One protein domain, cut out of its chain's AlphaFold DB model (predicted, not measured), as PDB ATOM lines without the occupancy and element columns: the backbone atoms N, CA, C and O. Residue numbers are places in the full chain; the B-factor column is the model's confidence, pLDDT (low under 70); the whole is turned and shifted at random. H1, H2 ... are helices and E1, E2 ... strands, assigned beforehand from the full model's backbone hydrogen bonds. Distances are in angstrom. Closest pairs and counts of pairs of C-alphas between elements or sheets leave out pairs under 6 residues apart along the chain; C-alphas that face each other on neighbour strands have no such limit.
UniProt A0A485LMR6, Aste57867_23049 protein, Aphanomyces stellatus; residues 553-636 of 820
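Overview. This is residues 553 to 636 of the 820 residues of the protein "Aste57867_23049 protein" of Aphanomyces stellatus (UniProt A0A485LMR6). A small, strongly twisted sheet of four strands has one helix, H3, over its E3 edge, while two single-turn helices, H1 and H2, lie toward that same edge. From H2 a long stretch without named elements, residues 564 to 579, crosses to the other edge, where short pairings tie it to E1. The 84 printed residues run H1, H2, E1, E2, H3, E3, E4; the sheet's order is E1, E2, E4, E3, all antiparallel. The class is mixed, helices and strands, with 40 residues, under half, in named elements. The whole is compact, with a radius of gyration of the C-alphas of 12.0 A, and rounded, spanning 33 by 28 by 24 A.

Along the chain. In the sheet, E1 is residues 580 to 585, 15.7 A long, and E2 is residues 590 to 595, 16.7 A. E4, residues 631 to 635, measures 13.0 A and ends at C-alpha 635 (-11.419, 35.223, 21.504); E3, residues 619 to 623, measures 11.7 A. H3, residues 601 to 610, is 14.1 A long and begins at C-alpha 601 (-6.821, 17.538, 19.918). H2 is residues 560 to 563, 5.0 A, and H1 is residues 553 to 556, 5.6 A, beginning at C-alpha 553 (-5.368, 17.096, 9.084).

Arrangement. E1 and E2 form a hairpin, with N 583 and O 591 2.9 A apart, within hydrogen-bond range. E2 and E4 are antiparallel at 151 degrees, with N 592 and O 634 at 2.9 A. E3 and E4 form a second hairpin, with N 631 and O 623 at 2.8 A. E1 and E3, the edge strands, are apart. Residues 570 to 571 pair antiparallel with residues 584 to 585 of E1, and residues 576 to 577 with residues 580 to 581 of E1. H3 is on the sheet in two layers, a helix on one face of a sheet, at a height over the sheet of 9.5 A. It lies over E3, and the closest C-alphas of the two are those of His 608 and Phe 619, 5.9 A apart. On the local plane H3 stands at 29 degrees to E3, only just along the strands. E2, H3 and E3 make a split strand-helix-strand unit, two strands running the same way with a helix between along the chain and E4 between them in the sheet; its crossover is right-handed. H2 is on the sheet but at the sheet's level, with the C-alphas of Phe 563 and Gly 621 of E3 closest at 4.5 A. H2 and H3 only just touch, with 3 pairs of C-alphas within 8 A, closest at Leu 560 and Glu 606, 6.6 A. H1 and H2 only just touch, only at the corner, with 3 such pairs, closest at Leu 554 and Arg 561, 5.9 A. H1 is not on the sheet. In H3 every O i to N i+4 pair is within hydrogen-bond range; H1 and H2 are too short for such a pair.

Size, cuts and confidence. The C-alphas of Lys 615 and Ser 627, the two farthest apart, are 33.5 A apart. The printed part has no cut, and the link from H2 to E1, 16 residues, is long. The mean pLDDT of the printed part is 75.7, with residues 553 to 557, 572 to 581, 596 to 602 and 626 to 628 under 70.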
ATOM      1  N   ALA A 553      -4.480  17.468   7.976       61.75
ATOM      2  CA  ALA A 553      -5.368  17.096   9.084       61.75
ATOM      3  C   ALA A 553      -6.668  17.924   9.057       61.75
ATOM      4  O   ALA A 553      -7.772  17.389   8.951       61.75
ATOM      5  N   LEU A 554      -6.531  19.250   8.973       65.00
ATOM      6  CA  LEU A 554      -7.643  20.199   8.861       65.00
ATOM      7  C   LEU A 554      -8.423  20.079   7.532       65.00
ATOM      8  O   LEU A 554      -9.444  20.744   7.346       65.00
ATOM      9  N   ALA A 555      -7.942  19.284   6.566       63.25
ATOM     10  CA  ALA A 555      -8.588  19.081   5.264       63.25
ATOM     11  C   ALA A 555      -9.525  17.867   5.264       63.25
ATOM     12  O   ALA A 555     -10.466  17.824   4.470       63.25
ATOM     13  N   GLN A 556      -9.264  16.906   6.151       66.62
ATOM     14  CA  GLN A 556     -10.069  15.699   6.342       66.62
ATOM     15  C   GLN A 556     -11.298  15.997   7.221       66.62
ATOM     16  O   GLN A 556     -12.393  15.512   6.937       66.62
ATOM     17  N   HIS A 557     -11.155  16.885   8.212       68.94
ATOM     18  CA  HIS A 557     -12.241  17.323   9.094       68.94
ATOM     19  C   HIS A 557     -13.133  18.387   8.434       68.94
ATOM     20  O   HIS A 557     -12.858  19.591   8.454       68.94
ATOM     21  N   ALA A 558     -14.242  17.934   7.842       71.38
ATOM     22  CA  ALA A 558     -15.164  18.776   7.077       71.38
ATOM     23  C   ALA A 558     -15.811  19.914   7.894       71.38
ATOM     24  O   ALA A 558     -16.143  20.953   7.320       71.38
ATOM     25  N   MET A 559     -15.971  19.746   9.214       76.56
ATOM     26  CA  MET A 559     -16.467  20.794  10.110       76.56
ATOM     27  C   MET A 559     -15.415  21.895  10.296       76.56
ATOM     28  O   MET A 559     -15.648  23.050   9.924       76.56
ATOM     29  N   LEU A 560     -14.236  21.525  10.808       79.62
ATOM     30  CA  LEU A 560     -13.141  22.446  11.131       79.62
ATOM     31  C   LEU A 560     -12.585  23.181   9.909       79.62
ATOM     32  O   LEU A 560     -12.122  24.312  10.035       79.62
ATOM     33  N   ARG A 561     -12.742  22.623   8.703       76.81
ATOM     34  CA  ARG A 561     -12.448  23.322   7.444       76.81
ATOM     35  C   ARG A 561     -13.196  24.649   7.268       76.81
ATOM     36  O   ARG A 561     -12.666  25.562   6.640       76.81
ATOM     37  N   SER A 562     -14.399  24.794   7.829       79.88
ATOM     38  CA  SER A 562     -15.137  26.074   7.821       79.88
ATOM     39  C   SER A 562     -14.633  27.096   8.854       79.88
ATOM     40  O   SER A 562     -15.034  28.259   8.829       79.88
ATOM     41  N   PHE A 563     -13.716  26.667   9.723       85.62
ATOM     42  CA  PHE A 563     -13.097  27.431  10.802       85.62
ATOM     43  C   PHE A 563     -11.581  27.623  10.610       85.62
ATOM     44  O   PHE A 563     -10.917  28.153  11.499       85.62
ATOM     45  N   ALA A 564     -11.027  27.214   9.465       84.25
ATOM     46  CA  ALA A 564      -9.613  27.371   9.147       84.25
ATOM     47  C   ALA A 564      -9.208  28.853   9.028       84.25
ATOM     48  O   ALA A 564      -9.870  29.643   8.350       84.25
ATOM     49  N   ILE A 565      -8.099  29.219   9.670       87.00
ATOM     50  CA  ILE A 565      -7.495  30.552   9.664       87.00
ATOM     51  C   ILE A 565      -6.030  30.387   9.227       87.00
ATOM     52  O   ILE A 565      -5.248  29.833   9.995       87.00
ATOM     53  N   PRO A 566      -5.642  30.837   8.019       82.62
ATOM     54  CA  PRO A 566      -4.249  30.803   7.572       82.62
ATOM     55  C   PRO A 566      -3.310  31.564   8.511       82.62
ATOM     56  O   PRO A 566      -3.686  32.602   9.061       82.62
ATOM     57  N   CYS A 567      -2.075  31.081   8.682       76.06
ATOM     58  CA  CYS A 567      -1.159  31.657   9.671       76.06
ATOM     59  C   CYS A 567      -0.627  33.059   9.321       76.06
ATOM     60  O   CYS A 567      -0.164  33.777  10.202       76.06
ATOM     61  N   ASP A 568      -0.779  33.499   8.071       79.25
ATOM     62  CA  ASP A 568      -0.566  34.874   7.601       79.25
ATOM     63  C   ASP A 568      -1.815  35.777   7.745       79.25
ATOM     64  O   ASP A 568      -1.729  37.000   7.600       79.25
ATOM     65  N   ALA A 569      -2.979  35.208   8.078       79.88
ATOM     66  CA  ALA A 569      -4.194  35.956   8.413       79.88
ATOM     67  C   ALA A 569      -4.255  36.404   9.889       79.88
ATOM     68  O   ALA A 569      -5.150  37.176  10.255       79.88
ATOM     69  N   ILE A 570      -3.302  35.957  10.720       80.81
ATOM     70  CA  ILE A 570      -3.102  36.413  12.100       80.81
ATOM     71  C   ILE A 570      -1.824  37.258  12.161       80.81
ATOM     72  O   ILE A 570      -0.709  36.749  12.083       80.81
ATOM     73  N   VAL A 571      -1.997  38.567  12.318       75.50
ATOM     74  CA  VAL A 571      -0.916  39.544  12.492       75.50
ATOM     75  C   VAL A 571      -0.689  39.856  13.975       75.50
ATOM     76  O   VAL A 571      -1.440  39.408  14.843       75.50
ATOM     77  N   ASP A 572       0.384  40.598  14.265       67.38
ATOM     78  CA  ASP A 572       0.754  41.079  15.607       67.38
ATOM     79  C   ASP A 572       0.740  40.002  16.707       67.38
ATOM     80  O   ASP A 572       0.368  40.240  17.857       67.38
ATOM     81  N   LEU A 573       1.206  38.803  16.334       69.50
ATOM     82  CA  LEU A 573       1.444  37.685  17.239       69.50
ATOM     83  C   LEU A 573       2.464  38.058  18.326       69.50
ATOM     84  O   LEU A 573       3.667  38.202  18.061       69.50
ATOM     85  N   SER A 574       1.989  38.155  19.568       56.12
ATOM     86  CA  SER A 574       2.857  38.055  20.735       56.12
ATOM     87  C   SER A 574       3.473  36.654  20.770       56.12
ATOM     88  O   SER A 574       2.801  35.686  20.415       56.12
ATOM     89  N   PRO A 575       4.720  36.508  21.239       44.00
ATOM     90  CA  PRO A 575       5.194  35.243  21.786       44.00
ATOM     91  C   PRO A 575       4.287  34.702  22.907       44.00
ATOM     92  O   PRO A 575       3.358  35.376  23.374       44.00
ATOM     93  N   TYR A 576       4.573  33.464  23.304       44.75
ATOM     94  CA  TYR A 576       3.746  32.677  24.204       44.75
ATOM     95  C   TYR A 576       3.763  33.187  25.653       44.75
ATOM     96  O   TYR A 576       4.687  32.928  26.425       44.75
ATOM     97  N   VAL A 577       2.652  33.803  26.050       38.16
ATOM     98  CA  VAL A 577       2.242  33.954  27.444       38.16
ATOM     99  C   VAL A 577       1.826  32.568  27.958       38.16
ATOM    100  O   VAL A 577       0.642  32.224  27.999       38.16
ATOM    101  N   GLY A 578       2.817  31.751  28.333       54.91
ATOM    102  CA  GLY A 578       2.602  30.390  28.842       54.91
ATOM    103  C   GLY A 578       2.417  29.400  27.703       54.91
ATOM    104  O   GLY A 578       3.193  29.414  26.758       54.91
ATOM    105  N   ASP A 579       1.348  28.616  27.735       51.19
ATOM    106  CA  ASP A 579       0.878  27.851  26.572       51.19
ATOM    107  C   ASP A 579       0.076  28.715  25.550       51.19
ATOM    108  O   ASP A 579      -0.561  28.161  24.653       51.19
ATOM    109  N   THR A 580       0.025  30.060  25.657       65.44
ATOM    110  CA  THR A 580      -0.850  30.892  24.787       65.44
ATOM    111  C   THR A 580      -0.205  32.124  24.142       65.44
ATOM    112  O   THR A 580       0.378  32.957  24.819       65.44
ATOM    113  N   SER A 581      -0.361  32.300  22.825       69.44
ATOM    114  CA  SER A 581       0.034  33.520  22.093       69.44
ATOM    115  C   SER A 581      -1.186  34.405  21.810       69.44
ATOM    116  O   SER A 581      -2.216  33.910  21.355       69.44
ATOM    117  N   ARG A 582      -1.097  35.724  22.016       79.06
ATOM    118  CA  ARG A 582      -2.119  36.684  21.555       79.06
ATOM    119  C   ARG A 582      -1.832  37.067  20.106       79.06
ATOM    120  O   ARG A 582      -0.687  37.327  19.767       79.06
ATOM    121  N   GLY A 583      -2.863  37.182  19.275       83.06
ATOM    122  CA  GLY A 583      -2.755  37.715  17.914       83.06
ATOM    123  C   GLY A 583      -3.910  38.646  17.554       83.06
ATOM    124  O   GLY A 583      -4.823  38.876  18.355       83.06
ATOM    125  N   GLN A 584      -3.889  39.165  16.329       85.81
ATOM    126  CA  GLN A 584      -4.971  39.959  15.755       85.81
ATOM    127  C   GLN A 584      -5.305  39.456  14.346       85.81
ATOM    128  O   GLN A 584      -4.429  39.275  13.508       85.81
ATOM    129  N   LEU A 585      -6.585  39.220  14.067       84.75
ATOM    130  CA  LEU A 585      -7.054  38.883  12.722       84.75
ATOM    131  C   LEU A 585      -7.030  40.122  11.818       84.75
ATOM    132  O   LEU A 585      -7.202  41.241  12.301       84.75
ATOM    133  N   GLN A 586      -6.952  39.928  10.498       74.38
ATOM    134  CA  GLN A 586      -7.057  41.014   9.501       74.38
ATOM    135  C   GLN A 586      -8.324  41.895   9.643       74.38
ATOM    136  O   GLN A 586      -8.351  43.024   9.162       74.38
ATOM    137  N   SER A 587      -9.368  41.412  10.328       77.75
ATOM    138  CA  SER A 587     -10.577  42.174  10.688       77.75
ATOM    139  C   SER A 587     -10.409  43.124  11.888       77.75
ATOM    140  O   SER A 587     -11.369  43.772  12.296       77.75
ATOM    141  N   GLY A 588      -9.227  43.169  12.506       78.25
ATOM    142  CA  GLY A 588      -8.949  43.900  13.744       78.25
ATOM    143  C   GLY A 588      -9.357  43.166  15.031       78.25
ATOM    144  O   GLY A 588      -9.034  43.642  16.122       78.25
ATOM    145  N   ARG A 589     -10.030  42.004  14.952       83.38
ATOM    146  CA  ARG A 589     -10.413  41.214  16.140       83.38
ATOM    147  C   ARG A 589      -9.179  40.582  16.791       83.38
ATOM    148  O   ARG A 589      -8.465  39.818  16.147       83.38
ATOM    149  N   HIS A 590      -8.977  40.850  18.078       83.44
ATOM    150  CA  HIS A 590      -7.964  40.173  18.889       83.44
ATOM    151  C   HIS A 590      -8.373  38.733  19.229       83.44
ATOM    152  O   HIS A 590      -9.544  38.453  19.507       83.44
ATOM    153  N   VAL A 591      -7.390  37.837  19.238       89.69
ATOM    154  CA  VAL A 591      -7.549  36.394  19.458       89.69
ATOM    155  C   VAL A 591      -6.457  35.841  20.375       89.69
ATOM    156  O   VAL A 591      -5.390  36.443  20.511       89.69
ATOM    157  N   LEU A 592      -6.718  34.683  20.981       86.31
ATOM    158  CA  LEU A 592      -5.734  33.864  21.690       86.31
ATOM    159  C   LEU A 592      -5.550  32.530  20.968       86.31
ATOM    160  O   LEU A 592      -6.528  31.861  20.639       86.31
ATOM    161  N   LEU A 593      -4.296  32.151  20.755       84.31
ATOM    162  CA  LEU A 593      -3.859  30.894  20.167       84.31
ATOM    163  C   LEU A 593      -3.297  30.015  21.292       84.31
ATOM    164  O   LEU A 593      -2.364  30.453  21.964       84.31
ATOM    165  N   LYS A 594      -3.800  28.790  21.482       80.25
ATOM    166  CA  LYS A 594      -3.083  27.737  22.232       80.25
ATOM    167  C   LYS A 594      -2.622  26.655  21.246       80.25
ATOM    168  O   LYS A 594      -3.491  26.135  20.541       80.25
ATOM    169  N   PRO A 595      -1.320  26.312  21.181       72.75
ATOM    170  CA  PRO A 595      -0.844  25.166  20.420       72.75
ATOM    171  C   PRO A 595      -1.525  23.874  20.847       72.75
ATOM    172  O   PRO A 595      -1.842  23.675  22.022       72.75
ATOM    173  N   LEU A 596      -1.723  23.012  19.862       69.69
ATOM    174  CA  LEU A 596      -2.185  21.643  20.014       69.69
ATOM    175  C   LEU A 596      -1.006  20.713  19.720       69.69
ATOM    176  O   LEU A 596      -0.087  21.073  18.981       69.69
ATOM    177  N   LEU A 597      -0.991  19.557  20.367       52.16
ATOM    178  CA  LEU A 597       0.205  18.744  20.575       52.16
ATOM    179  C   LEU A 597       0.020  17.276  20.172       52.16
ATOM    180  O   LEU A 597       1.023  16.604  19.948       52.16
ATOM    181  N   THR A 598      -1.218  16.776  20.070       50.66
ATOM    182  CA  THR A 598      -1.515  15.378  19.698       50.66
ATOM    183  C   THR A 598      -2.726  15.256  18.770       50.66
ATOM    184  O   THR A 598      -3.587  16.132  18.742       50.66
ATOM    185  N   ASP A 599      -2.840  14.143  18.037       40.69
ATOM    186  CA  ASP A 599      -3.940  13.901  17.083       40.69
ATOM    187  C   ASP A 599      -5.343  13.933  17.727       40.69
ATOM    188  O   ASP A 599      -6.321  14.308  17.079       40.69
ATOM    189  N   HIS A 600      -5.440  13.618  19.023       49.38
ATOM    190  CA  HIS A 600      -6.677  13.703  19.811       49.38
ATOM    191  C   HIS A 600      -7.240  15.125  19.938       49.38
ATOM    192  O   HIS A 600      -8.428  15.303  20.208       49.38
ATOM    193  N   ASP A 601      -6.410  16.148  19.739       58.47
ATOM    194  CA  ASP A 601      -6.821  17.538  19.918       58.47
ATOM    195  C   ASP A 601      -7.817  17.987  18.826       58.47
ATOM    196  O   ASP A 601      -8.476  19.018  18.964       58.47
ATOM    197  N   MET A 602      -7.992  17.185  17.766       69.38
ATOM    198  CA  MET A 602      -9.006  17.385  16.726       69.38
ATOM    199  C   MET A 602     -10.440  17.195  17.241       69.38
ATOM    200  O   MET A 602     -11.310  17.998  16.901       69.38
ATOM    201  N   ASP A 603     -10.694  16.214  18.112       72.62
ATOM    202  CA  ASP A 603     -12.022  16.019  18.718       72.62
ATOM    203  C   ASP A 603     -12.339  17.145  19.712       72.62
ATOM    204  O   ASP A 603     -13.463  17.645  19.783       72.62
ATOM    205  N   ILE A 604     -11.316  17.619  20.428       73.06
ATOM    206  CA  ILE A 604     -11.392  18.789  21.311       73.06
ATOM    207  C   ILE A 604     -11.682  20.067  20.503       73.06
ATOM    208  O   ILE A 604     -12.469  20.908  20.948       73.06
ATOM    209  N   LEU A 605     -11.114  20.210  19.300       78.88
ATOM    210  CA  LEU A 605     -11.450  21.287  18.366       78.88
ATOM    211  C   LEU A 605     -12.892  21.189  17.845       78.88
ATOM    212  O   LEU A 605     -13.585  22.208  17.822       78.88
ATOM    213  N   GLU A 606     -13.367  20.005  17.440       80.25
ATOM    214  CA  GLU A 606     -14.761  19.830  16.997       80.25
ATOM    215  C   GLU A 606     -15.751  20.105  18.134       80.25
ATOM    216  O   GLU A 606     -16.761  20.778  17.917       80.25
ATOM    217  N   LEU A 607     -15.415  19.715  19.365       81.25
ATOM    218  CA  LEU A 607     -16.180  20.044  20.565       81.25
ATOM    219  C   LEU A 607     -16.272  21.562  20.804       81.25
ATOM    220  O   LEU A 607     -17.369  22.089  20.998       81.25
ATOM    221  N   HIS A 608     -15.147  22.284  20.741       84.56
ATOM    222  CA  HIS A 608     -15.134  23.750  20.847       84.56
ATOM    223  C   HIS A 608     -15.950  24.410  19.719       84.56
ATOM    224  O   HIS A 608     -16.652  25.396  19.955       84.56
ATOM    225  N   ALA A 609     -15.904  23.856  18.506       85.75
ATOM    226  CA  ALA A 609     -16.674  24.332  17.359       85.75
ATOM    227  C   ALA A 609     -18.183  24.020  17.454       85.75
ATOM    228  O   ALA A 609     -18.994  24.726  16.848       85.75
ATOM    229  N   ALA A 610     -18.567  22.983  18.203       85.56
ATOM    230  CA  ALA A 610     -19.948  22.532  18.377       85.56
ATOM    231  C   ALA A 610     -20.711  23.236  19.514       85.56
ATOM    232  O   ALA A 610     -21.939  23.133  19.563       85.56
ATOM    233  N   LEU A 611     -20.020  23.947  20.415       86.75
ATOM    234  CA  LEU A 611     -20.587  24.492  21.662       86.75
ATOM    235  C   LEU A 611     -20.580  26.040  21.766       86.75
ATOM    236  O   LEU A 611     -20.100  26.586  22.764       86.75
ATOM    237  N   PRO A 612     -21.129  26.796  20.790       87.44
ATOM    238  CA  PRO A 612     -21.238  28.250  20.894       87.44
ATOM    239  C   PRO A 612     -22.284  28.660  21.947       87.44
ATOM    240  O   PRO A 612     -23.484  28.451  21.768       87.44
ATOM    241  N   HIS A 613     -21.839  29.299  23.030       92.12
ATOM    242  CA  HIS A 613     -22.696  29.785  24.116       92.12
ATOM    243  C   HIS A 613     -22.161  31.126  24.656       92.12
ATOM    244  O   HIS A 613     -20.952  31.238  24.847       92.12
ATOM    245  N   PRO A 614     -22.998  32.144  24.952       91.75
ATOM    246  CA  PRO A 614     -22.528  33.478  25.358       91.75
ATOM    247  C   PRO A 614     -21.731  33.513  26.672       91.75
ATOM    248  O   PRO A 614     -21.026  34.488  26.917       91.75
ATOM    249  N   LYS A 615     -21.836  32.468  27.506       95.38
ATOM    250  CA  LYS A 615     -21.057  32.293  28.746       95.38
ATOM    251  C   LYS A 615     -19.917  31.270  28.620       95.38
ATOM    252  O   LYS A 615     -19.363  30.848  29.627       95.38
ATOM    253  N   ILE A 616     -19.573  30.845  27.404       93.81
ATOM    254  CA  ILE A 616     -18.395  30.013  27.113       93.81
ATOM    255  C   ILE A 616     -17.424  30.838  26.261       93.81
ATOM    256  O   ILE A 616     -17.854  31.647  25.442       93.81
ATOM    257  N   VAL A 617     -16.114  30.682  26.473       91.38
ATOM    258  CA  VAL A 617     -15.094  31.417  25.702       91.38
ATOM    259  C   VAL A 617     -15.197  31.040  24.222       91.38
ATOM    260  O   VAL A 617     -15.049  29.875  23.857       91.38
ATOM    261  N   THR A 618     -15.459  32.029  23.364       91.62
ATOM    262  CA  THR A 618     -15.832  31.786  21.964       91.62
ATOM    263  C   THR A 618     -14.706  31.130  21.164       91.62
ATOM    264  O   THR A 618     -13.618  31.695  21.020       91.62
ATOM    265  N   PHE A 619     -15.012  29.990  20.539       91.38
ATOM    266  CA  PHE A 619     -14.208  29.406  19.468       91.38
ATOM    267  C   PHE A 619     -14.220  30.310  18.225       91.38
ATOM    268  O   PHE A 619     -15.277  30.625  17.675       91.38
ATOM    269  N   VAL A 620     -13.042  30.746  17.776       91.56
ATOM    270  CA  VAL A 620     -12.880  31.639  16.614       91.56
ATOM    271  C   VAL A 620     -12.369  30.876  15.391       91.56
ATOM    272  O   VAL A 620     -12.778  31.198  14.268       91.56
ATOM    273  N   GLY A 621     -11.537  29.853  15.598       89.56
ATOM    274  CA  GLY A 621     -11.165  28.897  14.562       89.56
ATOM    275  C   GLY A 621      -9.939  28.043  14.884       89.56
ATOM    276  O   GLY A 621      -9.555  27.892  16.041       89.56
ATOM    277  N   VAL A 622      -9.313  27.505  13.837       88.56
ATOM    278  CA  VAL A 622      -8.065  26.729  13.909       88.56
ATOM    279  C   VAL A 622      -7.025  27.384  13.010       88.56
ATOM    280  O   VAL A 622      -7.304  27.630  11.838       88.56
ATOM    281  N   THR A 623      -5.833  27.637  13.542       86.94
ATOM    282  CA  THR A 623      -4.657  28.069  12.769       86.94
ATOM    283  C   THR A 623      -3.568  27.007  12.854       86.94
ATOM    284  O   THR A 623      -3.686  26.035  13.600       86.94
ATOM    285  N   TRP A 624      -2.509  27.192  12.083       80.88
ATOM    286  CA  TRP A 624      -1.282  26.410  12.131       80.88
ATOM    287  C   TRP A 624      -0.070  27.334  12.295       80.88
ATOM    288  O   TRP A 624      -0.230  28.552  12.416       80.88
ATOM    289  N   ASP A 625       1.131  26.768  12.292       70.00
ATOM    290  CA  ASP A 625       2.387  27.483  12.073       70.00
ATOM    291  C   ASP A 625       3.111  26.958  10.814       70.00
ATOM    292  O   ASP A 625       2.593  26.114  10.078       70.00
ATOM    293  N   ILE A 626       4.332  27.439  10.558       61.12
ATOM    294  CA  ILE A 626       5.153  27.007   9.411       61.12
ATOM    295  C   ILE A 626       5.694  25.567   9.519       61.12
ATOM    296  O   ILE A 626       6.266  25.071   8.550       61.12
ATOM    297  N   SER A 627       5.536  24.899  10.666       56.12
ATOM    298  CA  SER A 627       5.832  23.470  10.839       56.12
ATOM    299  C   SER A 627       4.596  22.581  10.644       56.12
ATOM    300  O   SER A 627       4.720  21.362  10.542       56.12
ATOM    301  N   GLY A 628       3.405  23.185  10.549       62.06
ATOM    302  CA  GLY A 628       2.120  22.496  10.470       62.06
ATOM    303  C   GLY A 628       1.497  22.178  11.832       62.06
ATOM    304  O   GLY A 628       0.432  21.560  11.864       62.06
ATOM    305  N   THR A 629       2.106  22.603  12.948       70.62
ATOM    306  CA  THR A 629       1.535  22.441  14.293       70.62
ATOM    307  C   THR A 629       0.244  23.248  14.405       70.62
ATOM    308  O   THR A 629       0.238  24.457  14.176       70.62
ATOM    309  N   LEU A 630      -0.863  22.583  14.743       79.00
ATOM    310  CA  LEU A 630      -2.168  23.228  14.884       79.00
ATOM    311  C   LEU A 630      -2.242  24.083  16.158       79.00
ATOM    312  O   LEU A 630      -1.512  23.886  17.126       79.00
ATOM    313  N   SER A 631      -3.151  25.051  16.167       83.44
ATOM    314  CA  SER A 631      -3.466  25.873  17.334       83.44
ATOM    315  C   SER A 631      -4.954  26.212  17.378       83.44
ATOM    316  O   SER A 631      -5.526  26.702  16.398       83.44
ATOM    317  N   LEU A 632      -5.566  26.005  18.544       87.38
ATOM    318  CA  LEU A 632      -6.905  26.485  18.873       87.38
ATOM    319  C   LEU A 632      -6.897  28.019  18.905       87.38
ATOM    320  O   LEU A 632      -6.169  28.606  19.705       87.38
ATOM    321  N   VAL A 633      -7.743  28.658  18.094       90.88
ATOM    322  CA  VAL A 633      -7.966  30.110  18.106       90.88
ATOM    323  C   VAL A 633      -9.273  30.427  18.835       90.88
ATOM    324  O   VAL A 633     -10.363  30.057  18.399       90.88
ATOM    325  N   THR A 634      -9.164  31.160  19.937       90.00
ATOM    326  CA  THR A 634     -10.273  31.663  20.764       90.00
ATOM    327  C   THR A 634     -10.316  33.188  20.747       90.00
ATOM    328  O   THR A 634      -9.404  33.849  20.243       90.00
ATOM    329  N   GLU A 635     -11.380  33.779  21.280       88.50
ATOM    330  CA  GLU A 635     -11.419  35.223  21.504       88.50
ATOM    331  C   GLU A 635     -10.454  35.679  22.610       88.50
ATOM    332  O   GLU A 635     -10.253  34.989  23.608       88.50
ATOM    333  N   TYR A 636      -9.853  36.858  22.441       85.31
ATOM    334  CA  TYR A 636      -9.033  37.467  23.489       85.31
ATOM    335  C   TYR A 636      -9.921  38.125  24.553       85.31
ATOM    336  O   TYR A 636     -10.646  39.071  24.251       85.31
TER     337      TYR A 636